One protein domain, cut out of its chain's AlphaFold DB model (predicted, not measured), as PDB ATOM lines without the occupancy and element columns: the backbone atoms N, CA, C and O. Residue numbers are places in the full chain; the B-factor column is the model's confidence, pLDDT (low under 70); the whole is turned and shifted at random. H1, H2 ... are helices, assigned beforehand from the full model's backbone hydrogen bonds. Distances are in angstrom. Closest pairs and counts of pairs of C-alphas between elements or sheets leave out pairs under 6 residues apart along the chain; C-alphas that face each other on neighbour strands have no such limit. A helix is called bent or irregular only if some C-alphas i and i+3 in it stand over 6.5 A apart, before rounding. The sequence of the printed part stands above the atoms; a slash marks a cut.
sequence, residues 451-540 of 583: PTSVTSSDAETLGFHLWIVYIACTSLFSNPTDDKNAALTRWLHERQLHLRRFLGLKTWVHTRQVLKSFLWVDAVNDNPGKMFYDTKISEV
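What this domain is: This is residues 451 to 540 of the 583 residues of an uncharacterized protein of Microdochium bolleyi (UniProt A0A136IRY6). The longest helix, H2, lies side by side with H1 as a long helical hairpin, and two shorter helices, H3 and H4, pack crosswise on H1. Residues 451 to 457 stick out as a free tail. The printed part has 90 residues with four named helices, H1, H2, H3 and H4 along the chain, and no named strand; the class is all helix. It is compact, with a radius of gyration of the C-alphas of 13.0 A and spans of 37 by 33 by 20 A.

How they stand to each other: H2, residues 483 to 502, touches H1, residues 459 to 476, at a shallow tilt of 21 degrees, opposite ways; their closest C-alphas, Val 469 and Leu 492, are 6.1 A apart. H1 is the hub, touching three helices, and the packing is mostly crossed, with one of four tilts shallow. With residues 463 to 467 alone H1 touches H3, residues 508 to 515, about perpendicular at 78 degrees; the closest C-alphas, Trp 467 and Leu 515, are 5.5 A apart. With residues 470 to 474 alone H1 touches H4, residues 522 to 534, about perpendicular at 86 degrees; the closest C-alphas, Thr 474 and Pro 528, are 5.9 A apart. H3 and H4 only just touch, with 3 pairs of C-alphas within 8 A, the closest being Trp 508 and Tyr 533 at 6.8 A. Every O i to N i+4 pair is within hydrogen-bond range in H1 and H3, against 14 of 16 in H2 and 7 of 9 in H4.

Where its parts are: H2 is 29.5 A long and irregular, with C-alphas 484 and 487 7.8 A apart. H1 runs 25.6 A from C-alpha 459 at (201.650, 177.003, 365.522). H3 measures 10.1 A. H4, 17.1 A, is irregular, with C-alphas 524 and 527 7.0 A apart, and ends at C-alpha 534 (205.745, 165.041, 346.872).

The domain as a whole: The C-alphas farthest apart, Ser 453 and Ala 523, are 37.9 A apart. The printed part has no cut and no long link; H2 to H3 is tight. Mean pLDDT of the printed part is 78.4, with residues 451 to 457, 477 to 485 and 537 to 540 under 70.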
ATOM      1  N   PRO A 451     193.894 163.889 373.314       44.31
ATOM      2  CA  PRO A 451     192.468 164.145 373.444       44.31
ATOM      3  C   PRO A 451     192.024 165.036 372.285       44.31
ATOM      4  O   PRO A 451     192.631 166.072 372.009       44.31
ATOM      5  N   THR A 452     190.932 164.649 371.626       40.53
ATOM      6  CA  THR A 452     190.438 165.189 370.341       40.53
ATOM      7  C   THR A 452     189.951 166.651 370.407       40.53
ATOM      8  O   THR A 452     189.253 167.127 369.518       40.53
ATOM      9  N   SER A 453     190.288 167.355 371.488       35.47
ATOM     10  CA  SER A 453     189.832 168.682 371.885       35.47
ATOM     11  C   SER A 453     190.969 169.626 372.310       35.47
ATOM     12  O   SER A 453     190.682 170.680 372.875       35.47
ATOM     13  N   VAL A 454     192.246 169.326 372.015       40.88
ATOM     14  CA  VAL A 454     193.332 170.332 372.101       40.88
ATOM     15  C   VAL A 454     193.253 171.286 370.899       40.88
ATOM     16  O   VAL A 454     194.137 171.362 370.049       40.88
ATOM     17  N   THR A 455     192.159 172.040 370.827       36.78
ATOM     18  CA  THR A 455     191.848 173.042 369.792       36.78
ATOM     19  C   THR A 455     192.614 174.363 369.974       36.78
ATOM     20  O   THR A 455     192.196 175.406 369.478       36.78
ATOM     21  N   SER A 456     193.749 174.320 370.676       43.50
ATOM     22  CA  SER A 456     194.618 175.466 370.976       43.50
ATOM     23  C   SER A 456     196.096 175.061 371.071       43.50
ATOM     24  O   SER A 456     196.817 175.529 371.946       43.50
ATOM     25  N   SER A 457     196.549 174.147 370.205       59.47
ATOM     26  CA  SER A 457     197.984 173.887 370.031       59.47
ATOM     27  C   SER A 457     198.600 175.006 369.186       59.47
ATOM     28  O   SER A 457     198.207 175.191 368.032       59.47
ATOM     29  N   ASP A 458     199.535 175.762 369.764       73.88
ATOM     30  CA  ASP A 458     200.215 176.861 369.079       73.88
ATOM     31  C   ASP A 458     200.918 176.395 367.794       73.88
ATOM     32  O   ASP A 458     201.354 175.246 367.663       73.88
ATOM     33  N   ALA A 459     201.066 177.309 366.830       81.19
ATOM     34  CA  ALA A 459     201.650 177.003 365.522       81.19
ATOM     35  C   ALA A 459     203.072 176.408 365.619       81.19
ATOM     36  O   ALA A 459     203.467 175.603 364.774       81.19
ATOM     37  N   GLU A 460     203.827 176.755 366.665       81.44
ATOM     38  CA  GLU A 460     205.155 176.197 366.927       81.44
ATOM     39  C   GLU A 460     205.090 174.721 367.354       81.44
ATOM     40  O   GLU A 460     205.821 173.892 366.810       81.44
ATOM     41  N   THR A 461     204.152 174.362 368.235       82.44
ATOM     42  CA  THR A 461     203.911 172.981 368.685       82.44
ATOM     43  C   THR A 461     203.450 172.092 367.529       82.44
ATOM     44  O   THR A 461     203.956 170.982 367.344       82.44
ATOM     45  N   LEU A 462     202.545 172.588 366.679       85.31
ATOM     46  CA  LEU A 462     202.155 171.909 365.437       85.31
ATOM     47  C   LEU A 462     203.339 171.769 364.460       85.31
ATOM     48  O   LEU A 462     203.481 170.736 363.800       85.31
ATOM     49  N   GLY A 463     204.217 172.775 364.396       87.56
ATOM     50  CA  GLY A 463     205.467 172.730 363.636       87.56
ATOM     51  C   GLY A 463     206.443 171.662 364.142       87.56
ATOM     52  O   GLY A 463     207.051 170.961 363.331       87.56
ATOM     53  N   PHE A 464     206.553 171.472 365.459       87.88
ATOM     54  CA  PHE A 464     207.407 170.435 366.041       87.88
ATOM     55  C   PHE A 464     206.868 169.027 365.765       87.88
ATOM     56  O   PHE A 464     207.626 168.149 365.358       87.88
ATOM     57  N   HIS A 465     205.554 168.813 365.882       86.75
ATOM     58  CA  HIS A 465     204.927 167.552 365.470       86.75
ATOM     59  C   HIS A 465     205.157 167.252 363.981       86.75
ATOM     60  O   HIS A 465     205.455 166.112 363.616       86.75
ATOM     61  N   LEU A 466     205.093 168.273 363.117       90.56
ATOM     62  CA  LEU A 466     205.420 168.139 361.696       90.56
ATOM     63  C   LEU A 466     206.891 167.737 361.496       90.56
ATOM     64  O   LEU A 466     207.172 166.862 360.678       90.56
ATOM     65  N   TRP A 467     207.815 168.312 362.271       93.62
ATOM     66  CA  TRP A 467     209.221 167.903 362.277       93.62
ATOM     67  C   TRP A 467     209.397 166.434 362.690       93.62
ATOM     68  O   TRP A 467     210.049 165.691 361.953       93.62
ATOM     69  N   ILE A 468     208.754 165.968 363.770       91.06
ATOM     70  CA  ILE A 468     208.798 164.552 364.191       91.06
ATOM     71  C   ILE A 468     208.325 163.626 363.064       91.06
ATOM     72  O   ILE A 468     208.999 162.642 362.769       91.06
ATOM     73  N   VAL A 469     207.200 163.941 362.410       90.31
ATOM     74  CA  VAL A 469     206.649 163.135 361.301       90.31
ATOM     75  C   VAL A 469     207.631 163.048 360.127       90.31
ATOM     76  O   VAL A 469     207.800 161.974 359.546       90.31
ATOM     77  N   TYR A 470     208.321 164.145 359.801       91.44
ATOM     78  CA  TYR A 470     209.351 164.143 358.762       91.44
ATOM     79  C   TYR A 470     210.577 163.326 359.174       91.44
ATOM     80  O   TYR A 470     211.022 162.499 358.381       91.44
ATOM     81  N   ILE A 471     211.083 163.470 360.405       90.62
ATOM     82  CA  ILE A 471     212.213 162.656 360.879       90.62
ATOM     83  C   ILE A 471     211.848 161.174 360.908       90.62
ATOM     84  O   ILE A 471     212.635 160.366 360.417       90.62
ATOM     85  N   ALA A 472     210.660 160.810 361.394       87.25
ATOM     86  CA  ALA A 472     210.152 159.443 361.353       87.25
ATOM     87  C   ALA A 472     210.171 158.895 359.923       87.25
ATOM     88  O   ALA A 472     210.829 157.893 359.662       87.25
ATOM     89  N   CYS A 473     209.566 159.592 358.958       84.12
ATOM     90  CA  CYS A 473     209.586 159.129 357.572       84.12
ATOM     91  C   CYS A 473     211.016 158.992 357.010       84.12
ATOM     92  O   CYS A 473     211.353 157.964 356.423       84.12
ATOM     93  N   THR A 474     211.884 159.985 357.222       81.44
ATOM     94  CA  THR A 474     213.222 160.002 356.607       81.44
ATOM     95  C   THR A 474     214.269 159.124 357.301       81.44
ATOM     96  O   THR A 474     215.316 158.872 356.712       81.44
ATOM     97  N   SER A 475     214.016 158.667 358.533       78.06
ATOM     98  CA  SER A 475     214.921 157.782 359.292       78.06
ATOM     99  C   SER A 475     214.461 156.322 359.325       78.06
ATOM    100  O   SER A 475     215.303 155.427 359.390       78.06
ATOM    101  N   LEU A 476     213.147 156.067 359.261       70.19
ATOM    102  CA  LEU A 476     212.573 154.720 359.331       70.19
ATOM    103  C   LEU A 476     212.524 154.029 357.959       70.19
ATOM    104  O   LEU A 476     212.660 152.808 357.893       70.19
ATOM    105  N   PHE A 477     212.371 154.781 356.861       61.22
ATOM    106  CA  PHE A 477     212.188 154.207 355.522       61.22
ATOM    107  C   PHE A 477     213.429 154.369 354.645       61.22
ATOM    108  O   PHE A 477     213.615 155.372 353.962       61.22
ATOM    109  N   SER A 478     214.259 153.323 354.615       53.28
ATOM    110  CA  SER A 478     215.339 153.198 353.620       53.28
ATOM    111  C   SER A 478     214.843 152.715 352.249       53.28
ATOM    112  O   SER A 478     215.563 152.858 351.263       53.28
ATOM    113  N   ASN A 479     213.630 152.156 352.167       47.94
ATOM    114  CA  ASN A 479     213.023 151.681 350.922       47.94
ATOM    115  C   ASN A 479     211.483 151.831 350.997       47.94
ATOM    116  O   ASN A 479     210.880 151.275 351.914       47.94
ATOM    117  N   PRO A 480     210.818 152.563 350.079       44.59
ATOM    118  CA  PRO A 480     209.376 152.837 350.159       44.59
ATOM    119  C   PRO A 480     208.477 151.637 349.803       44.59
ATOM    120  O   PRO A 480     207.257 151.753 349.869       44.59
ATOM    121  N   THR A 481     209.059 150.496 349.422       46.91
ATOM    122  CA  THR A 481     208.353 149.271 349.005       46.91
ATOM    123  C   THR A 481     208.269 148.195 350.097       46.91
ATOM    124  O   THR A 481     207.938 147.055 349.787       46.91
ATOM    125  N   ASP A 482     208.629 148.492 351.351       55.97
ATOM    126  CA  ASP A 482     208.591 147.503 352.438       55.97
ATOM    127  C   ASP A 482     207.188 147.397 353.064       55.97
ATOM    128  O   ASP A 482     206.790 148.213 353.904       55.97
ATOM    129  N   ASP A 483     206.444 146.356 352.668       57.88
ATOM    130  CA  ASP A 483     205.061 146.090 353.103       57.88
ATOM    131  C   ASP A 483     204.884 146.103 354.629       57.88
ATOM    132  O   ASP A 483     203.833 146.511 355.127       57.88
ATOM    133  N   LYS A 484     205.918 145.691 355.382       60.84
ATOM    134  CA  LYS A 484     205.891 145.591 356.852       60.84
ATOM    135  C   LYS A 484     205.452 146.887 357.527       60.84
ATOM    136  O   LYS A 484     204.795 146.843 358.563       60.84
ATOM    137  N   ASN A 485     205.825 148.029 356.947       67.06
ATOM    138  CA  ASN A 485     205.575 149.343 357.524       67.06
ATOM    139  C   ASN A 485     204.522 150.155 356.754       67.06
ATOM    140  O   ASN A 485     204.246 151.292 357.131       67.06
ATOM    141  N   ALA A 486     203.886 149.592 355.718       74.06
ATOM    142  CA  ALA A 486     202.964 150.317 354.836       74.06
ATOM    143  C   ALA A 486     201.818 151.033 355.586       74.06
ATOM    144  O   ALA A 486     201.404 152.125 355.192       74.06
ATOM    145  N   ALA A 487     201.336 150.459 356.694       78.00
ATOM    146  CA  ALA A 487     200.340 151.087 357.563       78.00
ATOM    147  C   ALA A 487     200.877 152.347 358.275       78.00
ATOM    148  O   ALA A 487     200.209 153.380 358.272       78.00
ATOM    149  N   LEU A 488     202.097 152.290 358.823       80.06
ATOM    150  CA  LEU A 488     202.754 153.436 359.460       80.06
ATOM    151  C   LEU A 488     203.116 154.511 358.427       80.06
ATOM    152  O   LEU A 488     202.889 155.692 358.677       80.06
ATOM    153  N   THR A 489     203.615 154.122 357.252       79.31
ATOM    154  CA  THR A 489     203.902 155.042 356.139       79.31
ATOM    155  C   THR A 489     202.647 155.805 355.717       79.31
ATOM    156  O   THR A 489     202.694 157.024 355.545       79.31
ATOM    157  N   ARG A 490     201.506 155.109 355.605       83.69
ATOM    158  CA  ARG A 490     200.206 155.721 355.300       83.69
ATOM    159  C   ARG A 490     199.757 156.678 356.405       83.69
ATOM    160  O   ARG A 490     199.420 157.819 356.099       83.69
ATOM    161  N   TRP A 491     199.844 156.266 357.670       86.19
ATOM    162  CA  TRP A 491     199.510 157.112 358.821       86.19
ATOM    163  C   TRP A 491     200.381 158.381 358.887       86.19
ATOM    164  O   TRP A 491     199.859 159.483 359.050       86.19
ATOM    165  N   LEU A 492     201.698 158.259 358.677       88.06
ATOM    166  CA  LEU A 492     202.624 159.399 358.613       88.06
ATOM    167  C   LEU A 492     202.264 160.343 357.456       88.06
ATOM    168  O   LEU A 492     202.316 161.565 357.622       88.06
ATOM    169  N   HIS A 493     201.868 159.797 356.301       87.44
ATOM    170  CA  HIS A 493     201.427 160.588 355.151       87.44
ATOM    171  C   HIS A 493     200.144 161.377 355.454       87.44
ATOM    172  O   HIS A 493     200.097 162.596 355.281       87.44
ATOM    173  N   GLU A 494     199.133 160.716 356.010       87.38
ATOM    174  CA  GLU A 494     197.883 161.356 356.432       87.38
ATOM    175  C   GLU A 494     198.128 162.430 357.507       87.38
ATOM    176  O   GLU A 494     197.599 163.546 357.402       87.38
ATOM    177  N   ARG A 495     199.001 162.161 358.490       87.12
ATOM    178  CA  ARG A 495     199.355 163.120 359.547       87.12
ATOM    179  C   ARG A 495     200.123 164.330 359.005       87.12
ATOM    180  O   ARG A 495     199.806 165.446 359.424       87.12
ATOM    181  N   GLN A 496     201.048 164.184 358.044       89.88
ATOM    182  CA  GLN A 496     201.682 165.367 357.430       89.88
ATOM    183  C   GLN A 496     200.674 166.222 356.653       89.88
ATOM    184  O   GLN A 496     200.746 167.449 356.723       89.88
ATOM    185  N   LEU A 497     199.713 165.615 355.943       89.44
ATOM    186  CA  LEU A 497     198.688 166.357 355.203       89.44
ATOM    187  C   LEU A 497     197.762 167.116 356.156       89.44
ATOM    188  O   LEU A 497     197.420 168.267 355.886       89.44
ATOM    189  N   HIS A 498     197.397 166.496 357.278       87.94
ATOM    190  CA  HIS A 498     196.638 167.130 358.350       87.94
ATOM    191  C   HIS A 498     197.396 168.338 358.923       87.94
ATOM    192  O   HIS A 498     196.926 169.468 358.792       87.94
ATOM    193  N   LEU A 499     198.608 168.141 359.453       88.25
ATOM    194  CA  LEU A 499     199.413 169.214 360.058       88.25
ATOM    195  C   LEU A 499     199.700 170.361 359.073       88.25
ATOM    196  O   LEU A 499     199.587 171.533 359.431       88.25
ATOM    197  N   ARG A 500     199.986 170.049 357.801       90.88
ATOM    198  CA  ARG A 500     200.170 171.060 356.747       90.88
ATOM    199  C   ARG A 500     198.909 171.877 356.467       90.88
ATOM    200  O   ARG A 500     199.044 173.057 356.159       90.88
ATOM    201  N   ARG A 501     197.707 171.296 356.563       89.06
ATOM    202  CA  ARG A 501     196.442 172.042 356.410       89.06
ATOM    203  C   ARG A 501     196.238 173.022 357.564       89.06
ATOM    204  O   ARG A 501     195.966 174.186 357.292       89.06
ATOM    205  N   PHE A 502     196.445 172.583 358.808       86.50
ATOM    206  CA  PHE A 502     196.342 173.448 359.993       86.50
ATOM    207  C   PHE A 502     197.372 174.588 359.989       86.50
ATOM    208  O   PHE A 502     197.034 175.717 360.322       86.50
ATOM    209  N   LEU A 503     198.597 174.325 359.526       87.75
ATOM    210  CA  LEU A 503     199.658 175.333 359.385       87.75
ATOM    211  C   LEU A 503     199.588 176.151 358.072       87.75
ATOM    212  O   LEU A 503     200.469 176.968 357.811       87.75
ATOM    213  N   GLY A 504     198.597 175.923 357.200       88.56
ATOM    214  CA  GLY A 504     198.455 176.638 355.920       88.56
ATOM    215  C   GLY A 504     199.551 176.361 354.869       88.56
ATOM    216  O   GLY A 504     199.698 177.115 353.904       88.56
ATOM    217  N   LEU A 505     200.327 175.283 355.018       91.50
ATOM    218  CA  LEU A 505     201.554 174.999 354.261       91.50
ATOM    219  C   LEU A 505     201.274 174.381 352.879       91.50
ATOM    220  O   LEU A 505     201.229 173.157 352.699       91.50
ATOM    221  N   LYS A 506     201.121 175.258 351.879       89.12
ATOM    222  CA  LYS A 506     200.770 174.900 350.489       89.12
ATOM    223  C   LYS A 506     201.939 174.454 349.597       89.12
ATOM    224  O   LYS A 506     201.682 173.831 348.571       89.12
ATOM    225  N   THR A 507     203.191 174.779 349.931       92.12
ATOM    226  CA  THR A 507     204.363 174.446 349.092       92.12
ATOM    227  C   THR A 507     205.508 173.857 349.912       92.12
ATOM    228  O   THR A 507     205.656 174.184 351.090       92.12
ATOM    229  N   TRP A 508     206.373 173.067 349.260       93.38
ATOM    230  CA  TRP A 508     207.591 172.523 349.872       93.38
ATOM    231  C   TRP A 508     208.463 173.618 350.495       93.38
ATOM    232  O   TRP A 508     209.018 173.414 351.564       93.38
ATOM    233  N   VAL A 509     208.543 174.803 349.876       93.38
ATOM    234  CA  VAL A 509     209.344 175.928 350.389       93.38
ATOM    235  C   VAL A 509     208.858 176.376 351.772       93.38
ATOM    236  O   VAL A 509     209.670 176.477 352.689       93.38
ATOM    237  N   HIS A 510     207.545 176.566 351.951       92.19
ATOM    238  CA  HIS A 510     206.969 176.931 353.249       92.19
ATOM    239  C   HIS A 510     207.093 175.784 354.262       92.19
ATOM    240  O   HIS A 510     207.456 176.013 355.413       92.19
ATOM    241  N   THR A 511     206.856 174.535 353.841       92.88
ATOM    242  CA  THR A 511     207.017 173.356 354.708       92.88
ATOM    243  C   THR A 511     208.454 173.218 355.207       92.88
ATOM    244  O   THR A 511     208.682 173.104 356.407       92.88
ATOM    245  N   ARG A 512     209.436 173.324 354.309       93.56
ATOM    246  CA  ARG A 512     210.865 173.327 354.628       93.56
ATOM    247  C   ARG A 512     211.248 174.480 355.551       93.56
ATOM    248  O   ARG A 512     212.089 174.287 356.419       93.56
ATOM    249  N   GLN A 513     210.649 175.662 355.399       92.12
ATOM    250  CA  GLN A 513     210.909 176.794 356.292       92.12
ATOM    251  C   GLN A 513     210.501 176.485 357.742       92.12
ATOM    252  O   GLN A 513     211.283 176.772 358.645       92.12
ATOM    253  N   VAL A 514     209.351 175.833 357.956       91.19
ATOM    254  CA  VAL A 514     208.931 175.348 359.287       91.19
ATOM    255  C   VAL A 514     209.844 174.224 359.781       91.19
ATOM    256  O   VAL A 514     210.318 174.270 360.907       91.19
ATOM    257  N   LEU A 515     210.187 173.243 358.945       92.81
ATOM    258  CA  LEU A 515     211.113 172.170 359.345       92.81
ATOM    259  C   LEU A 515     212.498 172.714 359.759       92.81
ATOM    260  O   LEU A 515     213.134 172.172 360.664       92.81
ATOM    261  N   LYS A 516     212.937 173.824 359.151       91.12
ATOM    262  CA  LYS A 516     214.199 174.515 359.449       91.12
ATOM    263  C   LYS A 516     214.193 175.415 360.689       91.12
ATOM    264  O   LYS A 516     215.276 175.867 361.059       91.12
ATOM    265  N   SER A 517     213.058 175.665 361.353       88.44
ATOM    266  CA  SER A 517     213.081 176.256 362.707       88.44
ATOM    267  C   SER A 517     213.485 175.238 363.782       88.44
ATOM    268  O   SER A 517     213.798 175.620 364.908       88.44
ATOM    269  N   PHE A 518     213.528 173.951 363.427       91.00
ATOM    270  CA  PHE A 518     213.941 172.837 364.279       91.00
ATOM    271  C   PHE A 518     215.309 172.281 363.835       91.00
ATOM    272  O   PHE A 518     216.129 172.987 363.242       91.00
ATOM    273  N   LEU A 519     215.612 171.021 364.159       91.69
ATOM    274  CA  LEU A 519     216.870 170.387 363.763       91.69
ATOM    275  C   LEU A 519     216.814 169.955 362.290       91.69
ATOM    276  O   LEU A 519     216.111 169.012 361.934       91.69
ATOM    277  N   TRP A 520     217.576 170.625 361.428       90.94
ATOM    278  CA  TRP A 520     217.607 170.325 359.995       90.94
ATOM    279  C   TRP A 520     218.994 170.579 359.408       90.94
ATOM    280  O   TRP A 520     219.592 171.628 359.667       90.94
ATOM    281  N   VAL A 521     219.499 169.653 358.591       87.94
ATOM    282  CA  VAL A 521     220.718 169.846 357.797       87.94
ATOM    283  C   VAL A 521     220.360 169.730 356.321       87.94
ATOM    284  O   VAL A 521     219.951 168.667 355.854       87.94
ATOM    285  N   ASP A 522     220.546 170.820 355.578       87.19
ATOM    286  CA  ASP A 522     220.052 170.970 354.204       87.19
ATOM    287  C   ASP A 522     220.544 169.827 353.294       87.19
ATOM    288  O   ASP A 522     219.754 169.185 352.609       87.19
ATOM    289  N   ALA A 523     221.835 169.479 353.366       80.81
ATOM    290  CA  ALA A 523     222.429 168.407 352.557       80.81
ATOM    291  C   ALA A 523     221.988 166.975 352.928       80.81
ATOM    292  O   ALA A 523     222.321 166.042 352.195       80.81
ATOM    293  N   VAL A 524     221.291 166.783 354.054       80.44
ATOM    294  CA  VAL A 524     220.873 165.463 354.569       80.44
ATOM    295  C   VAL A 524     219.371 165.279 354.425       80.44
ATOM    296  O   VAL A 524     218.911 164.248 353.945       80.44
ATOM    297  N   ASN A 525     218.606 166.289 354.836       86.75
ATOM    298  CA  ASN A 525     217.168 166.171 355.029       86.75
ATOM    299  C   ASN A 525     216.350 166.709 353.838       86.75
ATOM    300  O   ASN A 525     215.227 166.247 353.640       86.75
ATOM    301  N   ASP A 526     216.886 167.624 353.011       88.12
ATOM    302  CA  ASP A 526     216.110 168.254 351.926       88.12
ATOM    303  C   ASP A 526     215.601 167.253 350.888       88.12
ATOM    304  O   ASP A 526     214.424 167.281 350.537       88.12
ATOM    305  N   ASN A 527     216.473 166.370 350.395       85.00
ATOM    306  CA  ASN A 527     216.113 165.388 349.373       85.00
ATOM    307  C   ASN A 527     215.068 164.369 349.873       85.00
ATOM    308  O   ASN A 527     213.998 164.301 349.264       85.00
ATOM    309  N   PRO A 528     215.305 163.608 350.966       84.19
ATOM    310  CA  PRO A 528     214.322 162.632 351.438       84.19
ATOM    311  C   PRO A 528     213.046 163.307 351.970       84.19
ATOM    312  O   PRO A 528     211.947 162.810 351.731       84.19
ATOM    313  N   GLY A 529     213.157 164.483 352.602       87.56
ATOM    314  CA  GLY A 529     212.003 165.268 353.040       87.56
ATOM    315  C   GLY A 529     211.136 165.737 351.869       87.56
ATOM    316  O   GLY A 529     209.914 165.592 351.913       87.56
ATOM    317  N   LYS A 530     211.745 166.226 350.781       89.25
ATOM    318  CA  LYS A 530     211.000 166.612 349.578       89.25
ATOM    319  C   LYS A 530     210.321 165.409 348.915       89.25
ATOM    320  O   LYS A 530     209.168 165.527 348.511       89.25
ATOM    321  N   MET A 531     210.985 164.254 348.843       86.31
ATOM    322  CA  MET A 531     210.361 163.032 348.314       86.31
ATOM    323  C   MET A 531     209.097 162.661 349.103       86.31
ATOM    324  O   MET A 531     208.049 162.419 348.503       86.31
ATOM    325  N   PHE A 532     209.151 162.698 350.436       87.56
ATOM    326  CA  PHE A 532     207.976 162.462 351.283       87.56
ATOM    327  C   PHE A 532     206.876 163.526 351.106       87.56
ATOM    328  O   PHE A 532     205.690 163.194 351.102       87.56
ATOM    329  N   TYR A 533     207.251 164.793 350.912       88.50
ATOM    330  CA  TYR A 533     206.310 165.879 350.618       88.50
ATOM    331  C   TYR A 533     205.557 165.663 349.289       88.50
ATOM    332  O   TYR A 533     204.351 165.931 349.229       88.50
ATOM    333  N   ASP A 534     206.262 165.210 348.242       86.81
ATOM    334  CA  ASP A 534     205.745 165.041 346.872       86.81
ATOM    335  C   ASP A 534     205.006 163.698 346.649       86.81
ATOM    336  O   ASP A 534     204.225 163.580 345.702       86.81
ATOM    337  N   THR A 535     205.220 162.696 347.517       82.56
ATOM    338  CA  THR A 535     204.590 161.358 347.445       82.56
ATOM    339  C   THR A 535     203.059 161.455 347.448       82.56
ATOM    340  O   THR A 535     202.485 162.213 348.237       82.56
ATOM    341  N   LYS A 536     202.365 160.649 346.630       70.81
ATOM    342  CA  LYS A 536     200.889 160.587 346.599       70.81
ATOM    343  C   LYS A 536     200.367 159.297 347.233       70.81
ATOM    344  O   LYS A 536     200.842 158.213 346.923       70.81
ATOM    345  N   ILE A 537     199.310 159.393 348.049       59.59
ATOM    346  CA  ILE A 537     198.678 158.231 348.717       59.59
ATOM    347  C   ILE A 537     198.238 157.146 347.712       59.59
ATOM    348  O   ILE A 537     198.294 155.960 348.027       59.59
ATOM    349  N   SER A 538     197.872 157.530 346.484       43.72
ATOM    350  CA  SER A 538     197.502 156.608 345.400       43.72
ATOM    351  C   SER A 538     198.610 155.630 344.985       43.72
ATOM    352  O   SER A 538     198.303 154.607 344.385       43.72
ATOM    353  N   GLU A 539     199.876 155.914 345.295       41.62
ATOM    354  CA  GLU A 539     201.018 155.033 344.995       41.62
ATOM    355  C   GLU A 539     201.270 154.005 346.118       41.62
ATOM    356  O   GLU A 539     201.968 153.020 345.908       41.62
ATOM    357  N   VAL A 540     200.639 154.173 347.291       45.50
ATOM    358  CA  VAL A 540     200.740 153.288 348.476       45.50
ATOM    359  C   VAL A 540     199.527 152.332 348.568       45.50
ATOM    360  O   VAL A 540     199.169 151.830 349.638       45.50
TER     361      VAL A 540